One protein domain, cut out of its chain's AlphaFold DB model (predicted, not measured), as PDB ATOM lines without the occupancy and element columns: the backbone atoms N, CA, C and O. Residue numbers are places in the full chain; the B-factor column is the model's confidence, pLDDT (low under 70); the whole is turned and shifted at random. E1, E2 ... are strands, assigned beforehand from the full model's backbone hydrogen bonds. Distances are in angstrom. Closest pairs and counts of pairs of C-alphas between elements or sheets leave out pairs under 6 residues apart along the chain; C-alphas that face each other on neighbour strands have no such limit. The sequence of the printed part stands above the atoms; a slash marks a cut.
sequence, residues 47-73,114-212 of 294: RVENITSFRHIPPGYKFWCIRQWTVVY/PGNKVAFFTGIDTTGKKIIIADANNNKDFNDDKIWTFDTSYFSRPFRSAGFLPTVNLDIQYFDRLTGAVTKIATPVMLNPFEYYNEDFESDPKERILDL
ATOM      1  N   ARG A  47      -7.961  14.757 -28.798       86.44
ATOM      2  CA  ARG A  47      -6.814  15.036 -29.672       86.44
ATOM      3  C   ARG A  47      -5.588  15.452 -28.854       86.44
ATOM      4  O   ARG A  47      -5.685  16.241 -27.919       86.44
ATOM      5  N   VAL A  48      -4.418  14.963 -29.253       89.38
ATOM      6  CA  VAL A  48      -3.132  15.400 -28.711       89.38
ATOM      7  C   VAL A  48      -2.545  16.498 -29.597       89.38
ATOM      8  O   VAL A  48      -2.188  16.248 -30.746       89.38
ATOM      9  N   GLU A  49      -2.410  17.709 -29.052       87.44
ATOM     10  CA  GLU A  49      -1.868  18.866 -29.785       87.44
ATOM     11  C   GLU A  49      -0.350  18.779 -30.005       87.44
ATOM     12  O   GLU A  49       0.159  19.071 -31.085       87.44
ATOM     13  N   ASN A  50       0.398  18.353 -28.982       89.94
ATOM     14  CA  ASN A  50       1.851  18.237 -29.056       89.94
ATOM     15  C   ASN A  50       2.274  16.778 -29.232       89.94
ATOM     16  O   ASN A  50       2.356  16.009 -28.274       89.94
ATOM     17  N   ILE A  51       2.599  16.426 -30.470       93.12
ATOM     18  CA  ILE A  51       2.968  15.064 -30.859       93.12
ATOM     19  C   ILE A  51       4.475  14.775 -30.769       93.12
ATOM     20  O   ILE A  51       4.902  13.669 -31.079       93.12
ATOM     21  N   THR A  52       5.301  15.737 -30.343       94.25
ATOM     22  CA  THR A  52       6.775  15.605 -30.385       94.25
ATOM     23  C   THR A  52       7.323  14.484 -29.501       94.25
ATOM     24  O   THR A  52       8.424  13.999 -29.740       94.25
ATOM     25  N   SER A  53       6.559  14.048 -28.492       93.50
ATOM     26  CA  SER A  53       6.945  12.928 -27.627       93.50
ATOM     27  C   SER A  53       6.654  11.540 -28.213       93.50
ATOM     28  O   SER A  53       7.014  10.554 -27.578       93.50
ATOM     29  N   PHE A  54       6.005  11.459 -29.380       96.31
ATOM     30  CA  PHE A  54       5.685  10.198 -30.050       96.31
ATOM     31  C   PHE A  54       6.718   9.862 -31.121       96.31
ATOM     32  O   PHE A  54       7.188  10.732 -31.857       96.31
ATOM     33  N   ARG A  55       7.059   8.580 -31.217       97.31
ATOM     34  CA  ARG A  55       8.036   8.038 -32.162       97.31
ATOM     35  C   ARG A  55       7.348   7.159 -33.198       97.31
ATOM     36  O   ARG A  55       6.262   6.635 -32.961       97.31
ATOM     37  N   HIS A  56       7.990   7.051 -34.360       96.69
ATOM     38  CA  HIS A  56       7.543   6.228 -35.488       96.69
ATOM     39  C   HIS A  56       6.081   6.460 -35.895       96.69
ATOM     40  O   HIS A  56       5.368   5.531 -36.263       96.69
ATOM     41  N   ILE A  57       5.645   7.725 -35.871       95.50
ATOM     42  CA  ILE A  57       4.346   8.117 -36.421       95.50
ATOM     43  C   ILE A  57       4.323   7.724 -37.908       95.50
ATOM     44  O   ILE A  57       5.180   8.199 -38.665       95.50
ATOM     45  N   PRO A  58       3.375   6.878 -38.345       92.88
ATOM     46  CA  PRO A  58       3.326   6.408 -39.720       92.88
ATOM     47  C   PRO A  58       3.221   7.563 -40.733       92.88
ATOM     48  O   PRO A  58       2.321   8.402 -40.616       92.88
ATOM     49  N   PRO A  59       4.093   7.627 -41.753       90.75
ATOM     50  CA  PRO A  59       3.978   8.624 -42.812       90.75
ATOM     51  C   PRO A  59       2.889   8.239 -43.830       90.75
ATOM     52  O   PRO A  59       2.442   7.096 -43.885       90.75
ATOM     53  N   GLY A  60       2.498   9.182 -44.695       85.88
ATOM     54  CA  GLY A  60       1.685   8.884 -45.889       85.88
ATOM     55  C   GLY A  60       0.163   8.989 -45.727       85.88
ATOM     56  O   GLY A  60      -0.567   8.653 -46.659       85.88
ATOM     57  N   TYR A  61      -0.324   9.489 -44.591       88.50
ATOM     58  CA  TYR A  61      -1.753   9.701 -44.336       88.50
ATOM     59  C   TYR A  61      -2.162  11.133 -44.668       88.50
ATOM     60  O   TYR A  61      -1.520  12.086 -44.230       88.50
ATOM     61  N   LYS A  62      -3.245  11.292 -45.438       80.19
ATOM     62  CA  LYS A  62      -3.735  12.616 -45.863       80.19
ATOM     63  C   LYS A  62      -4.319  13.406 -44.691       80.19
ATOM     64  O   LYS A  62      -4.121  14.612 -44.595       80.19
ATOM     65  N   PHE A  63      -5.034  12.703 -43.820       87.88
ATOM     66  CA  PHE A  63      -5.602  13.220 -42.584       87.88
ATOM     67  C   PHE A  63      -5.254  12.239 -41.483       87.88
ATOM     68  O   PHE A  63      -5.478  11.040 -41.649       87.88
ATOM     69  N   TRP A  64      -4.688  12.730 -40.392       93.25
ATOM     70  CA  TRP A  64      -4.367  11.906 -39.240       93.25
ATOM     71  C   TRP A  64      -4.257  12.761 -37.986       93.25
ATOM     72  O   TRP A  64      -4.007  13.966 -38.053       93.25
ATOM     73  N   CYS A  65      -4.432  12.119 -36.841       92.81
ATOM     74  CA  CYS A  65      -4.141  12.698 -35.544       92.81
ATOM     75  C   CYS A  65      -3.735  11.602 -34.558       92.81
ATOM     76  O   CYS A  65      -4.030  10.417 -34.742       92.81
ATOM     77  N   ILE A  66      -3.052  12.021 -33.497       93.94
ATOM     78  CA  ILE A  66      -2.904  11.204 -32.299       93.94
ATOM     79  C   ILE A  66      -4.014  11.617 -31.348       93.94
ATOM     80  O   ILE A  66      -4.230  12.807 -31.107       93.94
ATOM     81  N   ARG A  67      -4.717  10.627 -30.819       91.56
ATOM     82  CA  ARG A  67      -5.751  10.802 -29.813       91.56
ATOM     83  C   ARG A  67      -5.360  10.061 -28.553       91.56
ATOM     84  O   ARG A  67      -4.542   9.149 -28.595       91.56
ATOM     85  N   GLN A  68      -5.927  10.455 -27.432       91.06
ATOM     86  CA  GLN A  68      -5.609   9.894 -26.140       91.06
ATOM     87  C   GLN A  68      -6.890   9.532 -25.410       91.06
ATOM     88  O   GLN A  68      -7.832  10.321 -25.334       91.06
ATOM     89  N   TRP A  69      -6.908   8.330 -24.860       88.94
ATOM     90  CA  TRP A  69      -7.931   7.889 -23.935       88.94
ATOM     91  C   TRP A  69      -7.411   8.024 -22.509       88.94
ATOM     92  O   TRP A  69      -6.319   7.544 -22.196       88.94
ATOM     93  N   THR A  70      -8.201   8.653 -21.646       87.25
ATOM     94  CA  THR A  70      -7.943   8.698 -20.207       87.25
ATOM     95  C   THR A  70      -8.704   7.564 -19.531       87.25
ATOM     96  O   THR A  70      -9.932   7.528 -19.565       87.25
ATOM     97  N   VAL A  71      -7.973   6.654 -18.892       81.62
ATOM     98  CA  VAL A  71      -8.528   5.436 -18.289       81.62
ATOM     99  C   VAL A  71      -9.327   5.762 -17.027       81.62
ATOM    100  O   VAL A  71     -10.458   5.312 -16.865       81.62
ATOM    101  N   VAL A  72      -8.751   6.565 -16.130       82.44
ATOM    102  CA  VAL A  72      -9.391   7.045 -14.901       82.44
ATOM    103  C   VAL A  72      -9.416   8.570 -14.932       82.44
ATOM    104  O   VAL A  72      -8.437   9.236 -14.592       82.44
ATOM    105  N   TYR A  73     -10.549   9.144 -15.332       83.94
ATOM    106  CA  TYR A  73     -10.693  10.596 -15.483       83.94
ATOM    107  C   TYR A  73     -10.476  11.364 -14.173       83.94
ATOM    108  O   TYR A  73      -9.837  12.412 -14.153       83.94
ATOM    109  N   PRO A 114       1.575   8.262 -15.649       84.81
ATOM    110  CA  PRO A 114       1.620   8.323 -17.111       84.81
ATOM    111  C   PRO A 114       0.834   7.184 -17.768       84.81
ATOM    112  O   PRO A 114       0.200   7.388 -18.798       84.81
ATOM    113  N   GLY A 115       0.799   6.012 -17.119       88.50
ATOM    114  CA  GLY A 115       0.040   4.855 -17.575       88.50
ATOM    115  C   GLY A 115      -1.490   4.991 -17.522       88.50
ATOM    116  O   GLY A 115      -2.186   4.082 -17.963       88.50
ATOM    117  N   ASN A 116      -2.032   6.087 -16.980       88.62
ATOM    118  CA  ASN A 116      -3.473   6.376 -16.947       88.62
ATOM    119  C   ASN A 116      -4.005   6.924 -18.288       88.62
ATOM    120  O   ASN A 116      -5.203   7.160 -18.445       88.62
ATOM    121  N   LYS A 117      -3.112   7.155 -19.251       91.31
ATOM    122  CA  LYS A 117      -3.418   7.652 -20.590       91.31
ATOM    123  C   LYS A 117      -2.876   6.683 -21.618       91.31
ATOM    124  O   LYS A 117      -1.730   6.274 -21.493       91.31
ATOM    125  N   VAL A 118      -3.669   6.353 -22.629       92.81
ATOM    126  CA  VAL A 118      -3.229   5.521 -23.756       92.81
ATOM    127  C   VAL A 118      -3.419   6.298 -25.043       92.81
ATOM    128  O   VAL A 118      -4.473   6.904 -25.246       92.81
ATOM    129  N   ALA A 119      -2.400   6.302 -25.896       95.12
ATOM    130  CA  ALA A 119      -2.438   6.999 -27.168       95.12
ATOM    131  C   ALA A 119      -2.878   6.084 -28.313       95.12
ATOM    132  O   ALA A 119      -2.605   4.886 -28.339       95.12
ATOM    133  N   PHE A 120      -3.535   6.686 -29.293       95.81
ATOM    134  CA  PHE A 120      -3.986   6.038 -30.508       95.81
ATOM    135  C   PHE A 120      -3.625   6.923 -31.688       95.81
ATOM    136  O   PHE A 120      -4.017   8.087 -31.740       95.81
ATOM    137  N   PHE A 121      -2.913   6.378 -32.661       96.25
ATOM    138  CA  PHE A 121      -2.843   6.981 -33.978       96.25
ATOM    139  C   PHE A 121      -4.124   6.648 -34.741       96.25
ATOM    140  O   PHE A 121      -4.541   5.491 -34.801       96.25
ATOM    141  N   THR A 122      -4.726   7.658 -35.358       94.44
ATOM    142  CA  THR A 122      -5.852   7.496 -36.281       94.44
ATOM    143  C   THR A 122      -5.537   8.238 -37.570       94.44
ATOM    144  O   THR A 122      -5.102   9.387 -37.528       94.44
ATOM    145  N   GLY A 123      -5.736   7.604 -38.723       94.00
ATOM    146  CA  GLY A 123      -5.436   8.218 -40.016       94.00
ATOM    147  C   GLY A 123      -6.301   7.686 -41.147       94.00
ATOM    148  O   GLY A 123      -6.856   6.600 -41.042       94.00
ATOM    149  N   ILE A 124      -6.414   8.445 -42.236       93.06
ATOM    150  CA  ILE A 124      -7.055   8.016 -43.483       93.06
ATOM    151  C   ILE A 124      -5.977   7.794 -44.538       93.06
ATOM    152  O   ILE A 124      -5.219   8.717 -44.871       93.06
ATOM    153  N   ASP A 125      -5.885   6.560 -45.029       92.31
ATOM    154  CA  ASP A 125      -4.925   6.183 -46.060       92.31
ATOM    155  C   ASP A 125      -5.324   6.727 -47.443       92.31
ATOM    156  O   ASP A 125      -6.386   7.323 -47.644       92.31
ATOM    157  N   THR A 126      -4.455   6.531 -48.431       90.81
ATOM    158  CA  THR A 126      -4.686   6.996 -49.807       90.81
ATOM    159  C   THR A 126      -5.849   6.289 -50.508       90.81
ATOM    160  O   THR A 126      -6.348   6.799 -51.509       90.81
ATOM    161  N   THR A 127      -6.309   5.150 -49.982       91.44
ATOM    162  CA  THR A 127      -7.469   4.395 -50.477       91.44
ATOM    163  C   THR A 127      -8.772   4.777 -49.771       91.44
ATOM    164  O   THR A 127      -9.826   4.239 -50.097       91.44
ATOM    165  N   GLY A 128      -8.716   5.721 -48.825       90.06
ATOM    166  CA  GLY A 128      -9.860   6.159 -48.035       90.06
ATOM    167  C   GLY A 128     -10.172   5.262 -46.840       90.06
ATOM    168  O   GLY A 128     -11.195   5.473 -46.194       90.06
ATOM    169  N   LYS A 129      -9.330   4.278 -46.507       91.62
ATOM    170  CA  LYS A 129      -9.525   3.423 -45.330       91.62
ATOM    171  C   LYS A 129      -8.989   4.101 -44.080       91.62
ATOM    172  O   LYS A 129      -7.981   4.805 -44.117       91.62
ATOM    173  N   LYS A 130      -9.653   3.848 -42.958       92.25
ATOM    174  CA  LYS A 130      -9.217   4.316 -41.649       92.25
ATOM    175  C   LYS A 130      -8.214   3.350 -41.053       92.25
ATOM    176  O   LYS A 130      -8.479   2.155 -40.940       92.25
ATOM    177  N   ILE A 131      -7.083   3.891 -40.644       94.94
ATOM    178  CA  ILE A 131      -6.035   3.199 -39.919       94.94
ATOM    179  C   ILE A 131      -6.106   3.597 -38.456       94.94
ATOM    180  O   ILE A 131      -6.247   4.776 -38.136       94.94
ATOM    181  N   ILE A 132      -6.004   2.601 -37.585       95.31
ATOM    182  CA  ILE A 132      -5.874   2.775 -36.144       95.31
ATOM    183  C   ILE A 132      -4.630   2.017 -35.696       95.31
ATOM    184  O   ILE A 132      -4.426   0.875 -36.107       95.31
ATOM    185  N   ILE A 133      -3.819   2.647 -34.853       96.94
ATOM    186  CA  ILE A 133      -2.727   2.010 -34.111       96.94
ATOM    187  C   ILE A 133      -2.899   2.427 -32.658       96.94
ATOM    188  O   ILE A 133      -3.083   3.608 -32.380       96.94
ATOM    189  N   ALA A 134      -2.897   1.471 -31.743       96.25
ATOM    190  CA  ALA A 134      -3.008   1.715 -30.313       96.25
ATOM    191  C   ALA A 134      -1.633   1.493 -29.693       96.25
ATOM    192  O   ALA A 134      -1.093   0.416 -29.917       96.25
ATOM    193  N   ASP A 135      -1.131   2.465 -28.925       96.50
ATOM    194  CA  ASP A 135       0.111   2.374 -28.140       96.50
ATOM    195  C   ASP A 135      -0.084   1.378 -26.993       96.50
ATOM    196  O   ASP A 135      -0.432   1.738 -25.864       96.50
ATOM    197  N   ALA A 136       0.006   0.089 -27.321       95.00
ATOM    198  CA  ALA A 136      -0.524  -0.977 -26.485       95.00
ATOM    199  C   ALA A 136       0.322  -1.200 -25.233       95.00
ATOM    200  O   ALA A 136      -0.212  -1.614 -24.210       95.00
ATOM    201  N   ASN A 137       1.620  -0.912 -25.290       95.00
ATOM    202  CA  ASN A 137       2.529  -1.004 -24.146       95.00
ATOM    203  C   ASN A 137       2.801   0.362 -23.478       95.00
ATOM    204  O   ASN A 137       3.518   0.416 -22.471       95.00
ATOM    205  N   ASN A 138       2.190   1.431 -24.004       94.19
ATOM    206  CA  ASN A 138       2.251   2.799 -23.505       94.19
ATOM    207  C   ASN A 138       3.679   3.378 -23.479       94.19
ATOM    208  O   ASN A 138       4.106   4.018 -22.510       94.19
ATOM    209  N   ASN A 139       4.455   3.091 -24.528       95.44
ATOM    210  CA  ASN A 139       5.851   3.505 -24.686       95.44
ATOM    211  C   ASN A 139       6.014   4.727 -25.624       95.44
ATOM    212  O   ASN A 139       7.146   5.190 -25.829       95.44
ATOM    213  N   LYS A 140       4.904   5.255 -26.168       95.62
ATOM    214  CA  LYS A 140       4.826   6.346 -27.154       95.62
ATOM    215  C   LYS A 140       5.544   6.058 -28.472       95.62
ATOM    216  O   LYS A 140       6.044   6.981 -29.122       95.62
ATOM    217  N   ASP A 141       5.644   4.802 -28.860       96.69
ATOM    218  CA  ASP A 141       6.302   4.337 -30.069       96.69
ATOM    219  C   ASP A 141       5.353   3.420 -30.839       96.69
ATOM    220  O   ASP A 141       5.039   2.336 -30.385       96.69
ATOM    221  N   PHE A 142       4.906   3.850 -32.018       97.00
ATOM    222  CA  PHE A 142       3.927   3.080 -32.792       97.00
ATOM    223  C   PHE A 142       4.544   1.963 -33.650       97.00
ATOM    224  O   PHE A 142       3.829   1.323 -34.422       97.00
ATOM    225  N   ASN A 143       5.863   1.744 -33.595       96.56
ATOM    226  CA  ASN A 143       6.542   0.782 -34.472       96.56
ATOM    227  C   ASN A 143       6.336  -0.684 -34.058       96.56
ATOM    228  O   ASN A 143       6.380  -1.572 -34.909       96.56
ATOM    229  N   ASP A 144       6.155  -0.948 -32.765       95.81
ATOM    230  CA  ASP A 144       5.911  -2.288 -32.222       95.81
ATOM    231  C   ASP A 144       4.420  -2.614 -32.048       95.81
ATOM    232  O   ASP A 144       4.066  -3.738 -31.677       95.81
ATOM    233  N   ASP A 145       3.544  -1.672 -32.392       97.25
ATOM    234  CA  ASP A 145       2.103  -1.835 -32.302       97.25
ATOM    235  C   ASP A 145       1.480  -2.416 -33.571       97.25
ATOM    236  O   ASP A 145       1.935  -2.259 -34.708       97.25
ATOM    237  N   LYS A 146       0.345  -3.085 -33.376       96.75
ATOM    238  CA  LYS A 146      -0.443  -3.626 -34.479       96.75
ATOM    239  C   LYS A 146      -1.188  -2.508 -35.210       96.75
ATOM    240  O   LYS A 146      -1.780  -1.626 -34.601       96.75
ATOM    241  N   ILE A 147      -1.240  -2.622 -36.534       96.12
ATOM    242  CA  ILE A 147      -2.040  -1.748 -37.394       96.12
ATOM    243  C   ILE A 147      -3.392  -2.410 -37.670       96.12
ATOM    244  O   ILE A 147      -3.454  -3.547 -38.147       96.12
ATOM    245  N   TRP A 148      -4.481  -1.691 -37.400       95.44
ATOM    246  CA  TRP A 148      -5.836  -2.082 -37.784       95.44
ATOM    247  C   TRP A 148      -6.342  -1.198 -38.918       95.44
ATOM    248  O   TRP A 148      -6.209   0.023 -38.877       95.44
ATOM    249  N   THR A 149      -6.955  -1.821 -39.920       93.31
ATOM    250  CA  THR A 149      -7.472  -1.148 -41.113       93.31
ATOM    251  C   THR A 149      -8.970  -1.380 -41.229       93.31
ATOM    252  O   THR A 149      -9.427  -2.522 -41.218       93.31
ATOM    253  N   PHE A 150      -9.722  -0.298 -41.393       90.69
ATOM    254  CA  PHE A 150     -11.175  -0.303 -41.476       90.69
ATOM    255  C   PHE A 150     -11.633   0.413 -42.737       90.69
ATOM    256  O   PHE A 150     -11.141   1.483 -43.087       90.69
ATOM    257  N   ASP A 151     -12.598  -0.182 -43.419       88.31
ATOM    258  CA  ASP A 151     -13.204   0.418 -44.596       88.31
ATOM    259  C   ASP A 151     -14.266   1.442 -44.163       88.31
ATOM    260  O   ASP A 151     -15.244   1.110 -43.488       88.31
ATOM    261  N   THR A 152     -14.037   2.703 -44.531       84.75
ATOM    262  CA  THR A 152     -14.880   3.849 -44.163       84.75
ATOM    263  C   THR A 152     -16.229   3.833 -44.874       84.75
ATOM    264  O   THR A 152     -17.172   4.461 -44.397       84.75
ATOM    265  N   SER A 153     -16.382   3.070 -45.964       80.81
ATOM    266  CA  SER A 153     -17.668   2.927 -46.662       80.81
ATOM    267  C   SER A 153     -18.758   2.297 -45.788       80.81
ATOM    268  O   SER A 153     -19.948   2.468 -46.052       80.81
ATOM    269  N   TYR A 154     -18.371   1.606 -44.712       72.00
ATOM    270  CA  TYR A 154     -19.305   1.040 -43.743       72.00
ATOM    271  C   TYR A 154     -19.723   2.025 -42.650       72.00
ATOM    272  O   TYR A 154     -20.620   1.691 -41.877       72.00
ATOM    273  N   PHE A 155     -19.122   3.217 -42.563       73.69
ATOM    274  CA  PHE A 155     -19.333   4.114 -41.422       73.69
ATOM    275  C   PHE A 155     -20.686   4.821 -41.427       73.69
ATOM    276  O   PHE A 155     -21.146   5.272 -40.385       73.69
ATOM    277  N   SER A 156     -21.381   4.821 -42.564       66.25
ATOM    278  CA  SER A 156     -22.771   5.267 -42.657       66.25
ATOM    279  C   SER A 156     -23.783   4.241 -42.127       66.25
ATOM    280  O   SER A 156     -24.985   4.511 -42.119       66.25
ATOM    281  N   ARG A 157     -23.342   3.035 -41.732       63.09
ATOM    282  CA  ARG A 157     -24.225   2.003 -41.174       63.09
ATOM    283  C   ARG A 157     -24.385   2.205 -39.666       63.09
ATOM    284  O   ARG A 157     -23.422   2.571 -38.998       63.09
ATOM    285  N   PRO A 158     -25.567   1.904 -39.098       57.84
ATOM    286  CA  PRO A 158     -25.743   1.950 -37.657       57.84
ATOM    287  C   PRO A 158     -24.722   1.039 -36.971       57.84
ATOM    288  O   PRO A 158     -24.565  -0.120 -37.361       57.84
ATOM    289  N   PHE A 159     -24.089   1.558 -35.921       58.91
ATOM    290  CA  PHE A 159     -23.047   0.925 -35.103       58.91
ATOM    291  C   PHE A 159     -23.262  -0.582 -34.828       58.91
ATOM    292  O   PHE A 159     -22.333  -1.377 -34.921       58.91
ATOM    293  N   ARG A 160     -24.509  -1.012 -34.582       54.31
ATOM    294  CA  ARG A 160     -24.865  -2.410 -34.260       54.31
ATOM    295  C   ARG A 160     -24.792  -3.400 -35.436       54.31
ATOM    296  O   ARG A 160     -25.065  -4.580 -35.242       54.31
ATOM    297  N   SER A 161     -24.484  -2.929 -36.643       49.88
ATOM    298  CA  SER A 161     -24.495  -3.736 -37.879       49.88
ATOM    299  C   SER A 161     -23.117  -4.270 -38.266       49.88
ATOM    300  O   SER A 161     -23.008  -5.094 -39.176       49.88
ATOM    301  N   ALA A 162     -22.061  -3.754 -37.640       53.12
ATOM    302  CA  ALA A 162     -20.704  -4.207 -37.872       53.12
ATOM    303  C   ALA A 162     -20.455  -5.461 -37.035       53.12
ATOM    304  O   ALA A 162     -20.898  -5.531 -35.893       53.12
ATOM    305  N   GLY A 163     -19.815  -6.473 -37.618       58.97
ATOM    306  CA  GLY A 163     -19.500  -7.723 -36.926       58.97
ATOM    307  C   GLY A 163     -18.518  -7.543 -35.759       58.97
ATOM    308  O   GLY A 163     -18.443  -6.498 -35.124       58.97
ATOM    309  N   PHE A 164     -17.735  -8.582 -35.467       67.38
ATOM    310  CA  PHE A 164     -16.735  -8.533 -34.399       67.38
ATOM    311  C   PHE A 164     -15.747  -7.368 -34.591       67.38
ATOM    312  O   PHE A 164     -14.984  -7.348 -35.558       67.38
ATOM    313  N   LEU A 165     -15.761  -6.414 -33.656       80.81
ATOM    314  CA  LEU A 165     -14.746  -5.367 -33.550       80.81
ATOM    315  C   LEU A 165     -13.433  -5.970 -33.029       80.81
ATOM    316  O   LEU A 165     -13.467  -6.908 -32.227       80.81
ATOM    317  N   PRO A 166     -12.268  -5.466 -33.465       86.44
ATOM    318  CA  PRO A 166     -11.002  -5.973 -32.971       86.44
ATOM    319  C   PRO A 166     -10.777  -5.563 -31.517       86.44
ATOM    320  O   PRO A 166     -11.010  -4.416 -31.130       86.44
ATOM    321  N   THR A 167     -10.245  -6.505 -30.746       86.81
ATOM    322  CA  THR A 167      -9.811  -6.290 -29.366       86.81
ATOM    323  C   THR A 167      -8.293  -6.123 -29.310       86.81
ATOM    324  O   THR A 167      -7.559  -6.840 -29.996       86.81
ATOM    325  N   VAL A 168      -7.822  -5.207 -28.468       90.25
ATOM    326  CA  VAL A 168      -6.408  -5.007 -28.124       90.25
ATOM    327  C   VAL A 168      -6.250  -4.998 -26.605       90.25
ATOM    328  O   VAL A 168      -7.127  -4.509 -25.900       90.25
ATOM    329  N   ASN A 169      -5.150  -5.554 -26.099       90.88
ATOM    330  CA  ASN A 169      -4.791  -5.448 -24.687       90.88
ATOM    331  C   ASN A 169      -3.879  -4.238 -24.498       90.88
ATOM    332  O   ASN A 169      -2.817  -4.190 -25.110       90.88
ATOM    333  N   LEU A 170      -4.302  -3.289 -23.667       91.25
ATOM    334  CA  LEU A 170      -3.570  -2.060 -23.376       91.25
ATOM    335  C   LEU A 170      -2.950  -2.124 -21.985       91.25
ATOM    336  O   LEU A 170      -3.638  -2.425 -21.011       91.25
ATOM    337  N   ASP A 171      -1.674  -1.792 -21.881       92.38
ATOM    338  CA  ASP A 171      -0.954  -1.654 -20.626       92.38
ATOM    339  C   ASP A 171      -1.333  -0.335 -19.950       92.38
ATOM    340  O   ASP A 171      -0.817   0.740 -20.266       92.38
ATOM    341  N   ILE A 172      -2.222  -0.431 -18.967       89.19
ATOM    342  CA  ILE A 172      -2.687   0.717 -18.193       89.19
ATOM    343  C   ILE A 172      -2.103   0.694 -16.783       89.19
ATOM    344  O   ILE A 172      -1.801  -0.362 -16.218       89.19
ATOM    345  N   GLN A 173      -1.993   1.872 -16.180       89.88
ATOM    346  CA  GLN A 173      -1.729   2.036 -14.756       89.88
ATOM    347  C   GLN A 173      -2.932   2.679 -14.084       89.88
ATOM    348  O   GLN A 173      -3.481   3.662 -14.578       89.88
ATOM    349  N   TYR A 174      -3.315   2.150 -12.928       85.31
ATOM    350  CA  TYR A 174      -4.364   2.738 -12.106       85.31
ATOM    351  C   TYR A 174      -4.011   2.646 -10.621       85.31
ATOM    352  O   TYR A 174      -3.215   1.804 -10.199       85.31
ATOM    353  N   PHE A 175      -4.615   3.515  -9.812       85.19
ATOM    354  CA  PHE A 175      -4.511   3.448  -8.359       85.19
ATOM    355  C   PHE A 175      -5.526   2.450  -7.799       85.19
ATOM    356  O   PHE A 175      -6.739   2.660  -7.887       85.19
ATOM    357  N   ASP A 176      -5.038   1.346  -7.240       80.94
ATOM    358  CA  ASP A 176      -5.870   0.352  -6.583       80.94
ATOM    359  C   ASP A 176      -6.113   0.756  -5.128       80.94
ATOM    360  O   ASP A 176      -5.229   0.684  -4.280       80.94
ATOM    361  N   ARG A 177      -7.341   1.184  -4.838       75.94
ATOM    362  CA  ARG A 177      -7.734   1.726  -3.530       75.94
ATOM    363  C   ARG A 177      -7.788   0.676  -2.428       75.94
ATOM    364  O   ARG A 177      -7.658   1.029  -1.263       75.94
ATOM    365  N   LEU A 178      -7.999  -0.592  -2.788       74.56
ATOM    366  CA  LEU A 178      -8.064  -1.681  -1.813       74.56
ATOM    367  C   LEU A 178      -6.672  -1.995  -1.276       74.56
ATOM    368  O   LEU A 178      -6.509  -2.280  -0.094       74.56
ATOM    369  N   THR A 179      -5.668  -1.921  -2.148       80.44
ATOM    370  CA  THR A 179      -4.267  -2.166  -1.777       80.44
ATOM    371  C   THR A 179      -3.507  -0.886  -1.427       80.44
ATOM    372  O   THR A 179      -2.463  -0.951  -0.783       80.44
ATOM    373  N   GLY A 180      -4.007   0.278  -1.850       82.56
ATOM    374  CA  GLY A 180      -3.303   1.557  -1.771       82.56
ATOM    375  C   GLY A 180      -2.113   1.665  -2.732       82.56
ATOM    376  O   GLY A 180      -1.267   2.537  -2.543       82.56
ATOM    377  N   ALA A 181      -2.014   0.787  -3.735       87.25
ATOM    378  CA  ALA A 181      -0.867   0.698  -4.636       87.25
ATOM    379  C   ALA A 181      -1.221   1.087  -6.077       87.25
ATOM    380  O   ALA A 181      -2.329   0.859  -6.566       87.25
ATOM    381  N   VAL A 182      -0.241   1.634  -6.799       88.75
ATOM    382  CA  VAL A 182      -0.331   1.776  -8.258       88.75
ATOM    383  C   VAL A 182      -0.126   0.402  -8.880       88.75
ATOM    384  O   VAL A 182       0.896  -0.242  -8.657       88.75
ATOM    385  N   THR A 183      -1.099  -0.037  -9.670       87.12
ATOM    386  CA  THR A 183      -1.104  -1.349 -10.317       87.12
ATOM    387  C   THR A 183      -1.023  -1.176 -11.827       87.12
ATOM    388  O   THR A 183      -1.719  -0.331 -12.389       87.12
ATOM    389  N   LYS A 184      -0.184  -1.989 -12.481       88.69
ATOM    390  CA  LYS A 184      -0.151  -2.132 -13.941       88.69
ATOM    391  C   LYS A 184      -0.969  -3.359 -14.340       88.69
ATOM    392  O   LYS A 184      -0.808  -4.418 -13.736       88.69
ATOM    393  N   ILE A 185      -1.830  -3.225 -15.341       85.06
ATOM    394  CA  ILE A 185      -2.657  -4.322 -15.850       85.06
ATOM    395  C   ILE A 185      -2.792  -4.216 -17.369       85.06
ATOM    396  O   ILE A 185      -2.843  -3.115 -17.910       85.06
ATOM    397  N   ALA A 186      -2.854  -5.366 -18.039       87.56
ATOM    398  CA  ALA A 186      -3.216  -5.452 -19.446       87.56
ATOM    399  C   ALA A 186      -4.748  -5.493 -19.564       87.56
ATOM    400  O   ALA A 186      -5.384  -6.457 -19.128       87.56
ATOM    401  N   THR A 187      -5.339  -4.446 -20.133       83.25
ATOM    402  CA  THR A 187      -6.789  -4.267 -20.235       83.25
ATOM    403  C   THR A 187      -7.272  -4.517 -21.659       83.25
ATOM    404  O   THR A 187      -6.894  -3.767 -22.560       83.25
ATOM    405  N   PRO A 188      -8.130  -5.525 -21.889       84.50
ATOM    406  CA  PRO A 188      -8.760  -5.727 -23.187       84.50
ATOM    407  C   PRO A 188      -9.756  -4.602 -23.484       84.50
ATOM    408  O   PRO A 188     -10.693  -4.374 -22.716       84.50
ATOM    409  N   VAL A 189      -9.593  -3.947 -24.629       84.12
ATOM    410  CA  VAL A 189     -10.530  -2.947 -25.151       84.12
ATOM    411  C   VAL A 189     -10.900  -3.265 -26.590       84.12
ATOM    412  O   VAL A 189     -10.074  -3.773 -27.349       84.12
ATOM    413  N   MET A 190     -12.136  -2.963 -26.976       86.06
ATOM    414  CA  MET A 190     -12.575  -3.058 -28.366       86.06
ATOM    415  C   MET A 190     -12.395  -1.701 -29.045       86.06
ATOM    416  O   MET A 190     -12.778  -0.661 -28.503       86.06
ATOM    417  N   LEU A 191     -11.797  -1.723 -30.235       87.56
ATOM    418  CA  LEU A 191     -11.592  -0.532 -31.051       87.56
ATOM    419  C   LEU A 191     -12.800  -0.348 -31.961       87.56
ATOM    420  O   LEU A 191     -13.028  -1.145 -32.875       87.56
ATOM    421  N   ASN A 192     -13.562   0.708 -31.713       86.12
ATOM    422  CA  ASN A 192     -14.725   1.053 -32.507       86.12
ATOM    423  C   ASN A 192     -14.355   2.194 -33.479       86.12
ATOM    424  O   ASN A 192     -14.167   3.337 -33.056       86.12
ATOM    425  N   PRO A 193     -14.218   1.894 -34.786       86.06
ATOM    426  CA  PRO A 193     -13.729   2.848 -35.777       86.06
ATOM    427  C   PRO A 193     -14.812   3.814 -36.280       86.06
ATOM    428  O   PRO A 193     -14.478   4.705 -37.066       86.06
ATOM    429  N   PHE A 194     -16.080   3.602 -35.902       80.81
ATOM    430  CA  PHE A 194     -17.227   4.352 -36.400       80.81
ATOM    431  C   PHE A 194     -17.229   5.787 -35.875       80.81
ATOM    432  O   PHE A 194     -16.704   6.073 -34.800       80.81
ATOM    433  N   GLU A 195     -17.837   6.689 -36.645       73.31
ATOM    434  CA  GLU A 195     -18.014   8.076 -36.226       73.31
ATOM    435  C   GLU A 195     -18.871   8.123 -34.959       73.31
ATOM    436  O   GLU A 195     -19.959   7.541 -34.902       73.31
ATOM    437  N   TYR A 196     -18.373   8.813 -33.939       66.81
ATOM    438  CA  TYR A 196     -19.090   9.008 -32.691       66.81
ATOM    439  C   TYR A 196     -19.506  10.455 -32.578       66.81
ATOM    440  O   TYR A 196     -18.677  11.358 -32.505       66.81
ATOM    441  N   TYR A 197     -20.814  10.670 -32.575       61.22
ATOM    442  CA  TYR A 197     -21.366  11.987 -32.350       61.22
ATOM    443  C   TYR A 197     -21.519  12.204 -30.848       61.22
ATOM    444  O   TYR A 197     -22.375  11.587 -30.215       61.22
ATOM    445  N   ASN A 198     -20.682  13.073 -30.287       58.22
ATOM    446  CA  ASN A 198     -20.887  13.614 -28.954       58.22
ATOM    447  C   ASN A 198     -21.147  15.115 -29.074       58.22
ATOM    448  O   ASN A 198     -20.276  15.843 -29.541       58.22
ATOM    449  N   GLU A 199     -22.329  15.563 -28.656       52.66
ATOM    450  CA  GLU A 199     -22.704  16.983 -28.673       52.66
ATOM    451  C   GLU A 199     -21.768  17.841 -27.808       52.66
ATOM    452  O   GLU A 199     -21.563  19.011 -28.116       52.66
ATOM    453  N   ASP A 200     -21.137  17.246 -26.789       48.66
ATOM    454  CA  ASP A 200     -20.230  17.942 -25.870       48.66
ATOM    455  C   ASP A 200     -18.830  18.195 -26.458       48.66
ATOM    456  O   ASP A 200     -18.052  18.978 -25.910       48.66
ATOM    457  N   PHE A 201     -18.486  17.543 -27.574       54.75
ATOM    458  CA  PHE A 201     -17.216  17.734 -28.270       54.75
ATOM    459  C   PHE A 201     -17.513  18.192 -29.697       54.75
ATOM    460  O   PHE A 201     -17.724  17.375 -30.592       54.75
ATOM    461  N   GLU A 202     -17.520  19.507 -29.926       50.72
ATOM    462  CA  GLU A 202     -17.571  20.093 -31.270       50.72
ATOM    463  C   GLU A 202     -16.283  19.755 -32.045       50.72
ATOM    464  O   GLU A 202     -15.383  20.578 -32.205       50.72
ATOM    465  N   SER A 203     -16.153  18.518 -32.525       58.69
ATOM    466  CA  SER A 203     -15.155  18.176 -33.534       58.69
ATOM    467  C   SER A 203     -15.604  18.745 -34.880       58.69
ATOM    468  O   SER A 203     -16.775  18.601 -35.270       58.69
ATOM    469  N   ASP A 204     -14.670  19.384 -35.602       68.19
ATOM    470  CA  ASP A 204     -14.859  19.741 -37.014       68.19
ATOM    471  C   ASP A 204     -15.410  18.494 -37.731       68.19
ATOM    472  O   ASP A 204     -14.822  17.415 -37.601       68.19
ATOM    473  N   PRO A 205     -16.528  18.591 -38.474       67.38
ATOM    474  CA  PRO A 205     -17.088  17.467 -39.215       67.38
ATOM    475  C   PRO A 205     -16.065  16.698 -40.065       67.38
ATOM    476  O   PRO A 205     -16.225  15.498 -40.270       67.38
ATOM    477  N   LYS A 206     -14.995  17.354 -40.534       69.44
ATOM    478  CA  LYS A 206     -13.897  16.712 -41.278       69.44
ATOM    479  C   LYS A 206     -12.969  15.869 -40.404       69.44
ATOM    480  O   LYS A 206     -12.332  14.955 -40.920       69.44
ATOM    481  N   GLU A 207     -12.881  16.157 -39.111       75.69
ATOM    482  CA  GLU A 207     -12.080  15.403 -38.143       75.69
ATOM    483  C   GLU A 207     -12.851  14.239 -37.521       75.69
ATOM    484  O   GLU A 207     -12.225  13.286 -37.059       75.69
ATOM    485  N   ARG A 208     -14.189  14.246 -37.600       78.62
ATOM    486  CA  ARG A 208     -15.038  13.153 -37.093       78.62
ATOM    487  C   ARG A 208     -14.706  11.793 -37.685       78.62
ATOM    488  O   ARG A 208     -14.757  10.780 -36.995       78.62
ATOM    489  N   ILE A 209     -14.274  11.758 -38.945       82.88
ATOM    490  CA  ILE A 209     -13.842  10.514 -39.591       82.88
ATOM    491  C   ILE A 209     -12.634   9.877 -38.880       82.88
ATOM    492  O   ILE A 209     -12.417   8.668 -38.975       82.88
ATOM    493  N   LEU A 210     -11.859  10.658 -38.123       86.94
ATOM    494  CA  LEU A 210     -10.738  10.195 -37.307       86.94
ATOM    495  C   LEU A 210     -11.175   9.766 -35.896       86.94
ATOM    496  O   LEU A 210     -10.338   9.297 -35.130       86.94
ATOM    497  N   ASP A 211     -12.445   9.931 -35.507       85.19
ATOM    498  CA  ASP A 211     -12.929   9.663 -34.141       85.19
ATOM    499  C   ASP A 211     -12.824   8.189 -33.792       85.19
ATOM    500  O   ASP A 211     -13.224   7.322 -34.559       85.19
ATOM    501  N   LEU A 212     -12.257   7.889 -32.633       84.94
ATOM    502  CA  LEU A 212     -12.150   6.532 -32.136       84.94
ATOM    503  C   LEU A 212     -12.946   6.440 -30.848       84.94
ATOM    504  O   LEU A 212     -12.729   7.218 -29.918       84.94
TER     505      LEU A 212
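What this domain is: This is residues 47 to 73 and 114 to 212 of the 294 residues of an uncharacterized protein of Pseudobacter ginsenosidimutans (UniProt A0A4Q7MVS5). There is little regular structure: a twisted sheet, E1 E2 E3 E4 in that order, is partly face to face with a long bent hairpin, E5 and E6, as a sandwich of two sheets. The printed part has 126 residues, 47 of them in six named strands, E1 to E6 along the chain; it is all strand, both sheets antiparallel. It is compact, radius of gyration of the C-alphas 15.3 A, spanning 47 by 33 by 28 A.

Where its parts are: E1, residues 63 to 70, begins at C-alpha 63 (-5.602, 13.220, -42.584). E2 is residues 117 to 124, E3 130 to 134, E4 147 to 150, E5 167 to 176. E6, residues 181 to 192, 31.1 A long, ends at C-alpha 192 (-14.725, 1.053, -32.507).

How they stand to each other: Within hydrogen-bond range are N 67 and O 120 of E1 and E2, 2.8 A. E2 E3 E4 form a meander, successive antiparallel neighbours: N 121 and O 133, 2.8 A; N 132 and O 148, 2.9 A. Hairpin E5 and E6 has N 170 and O 187, 2.9 A. The closest C-alphas of E2 and E5 are Val 118 and Ile 172, 7.4 A.

The domain as a whole: Residues 74 to 113 are not printed; C-alphas 73 and 114 are 12.6 A apart. Links E3 to E4 and E4 to E5 are long. Residues 156 to 164 and 196 to 206 have pLDDT under 70.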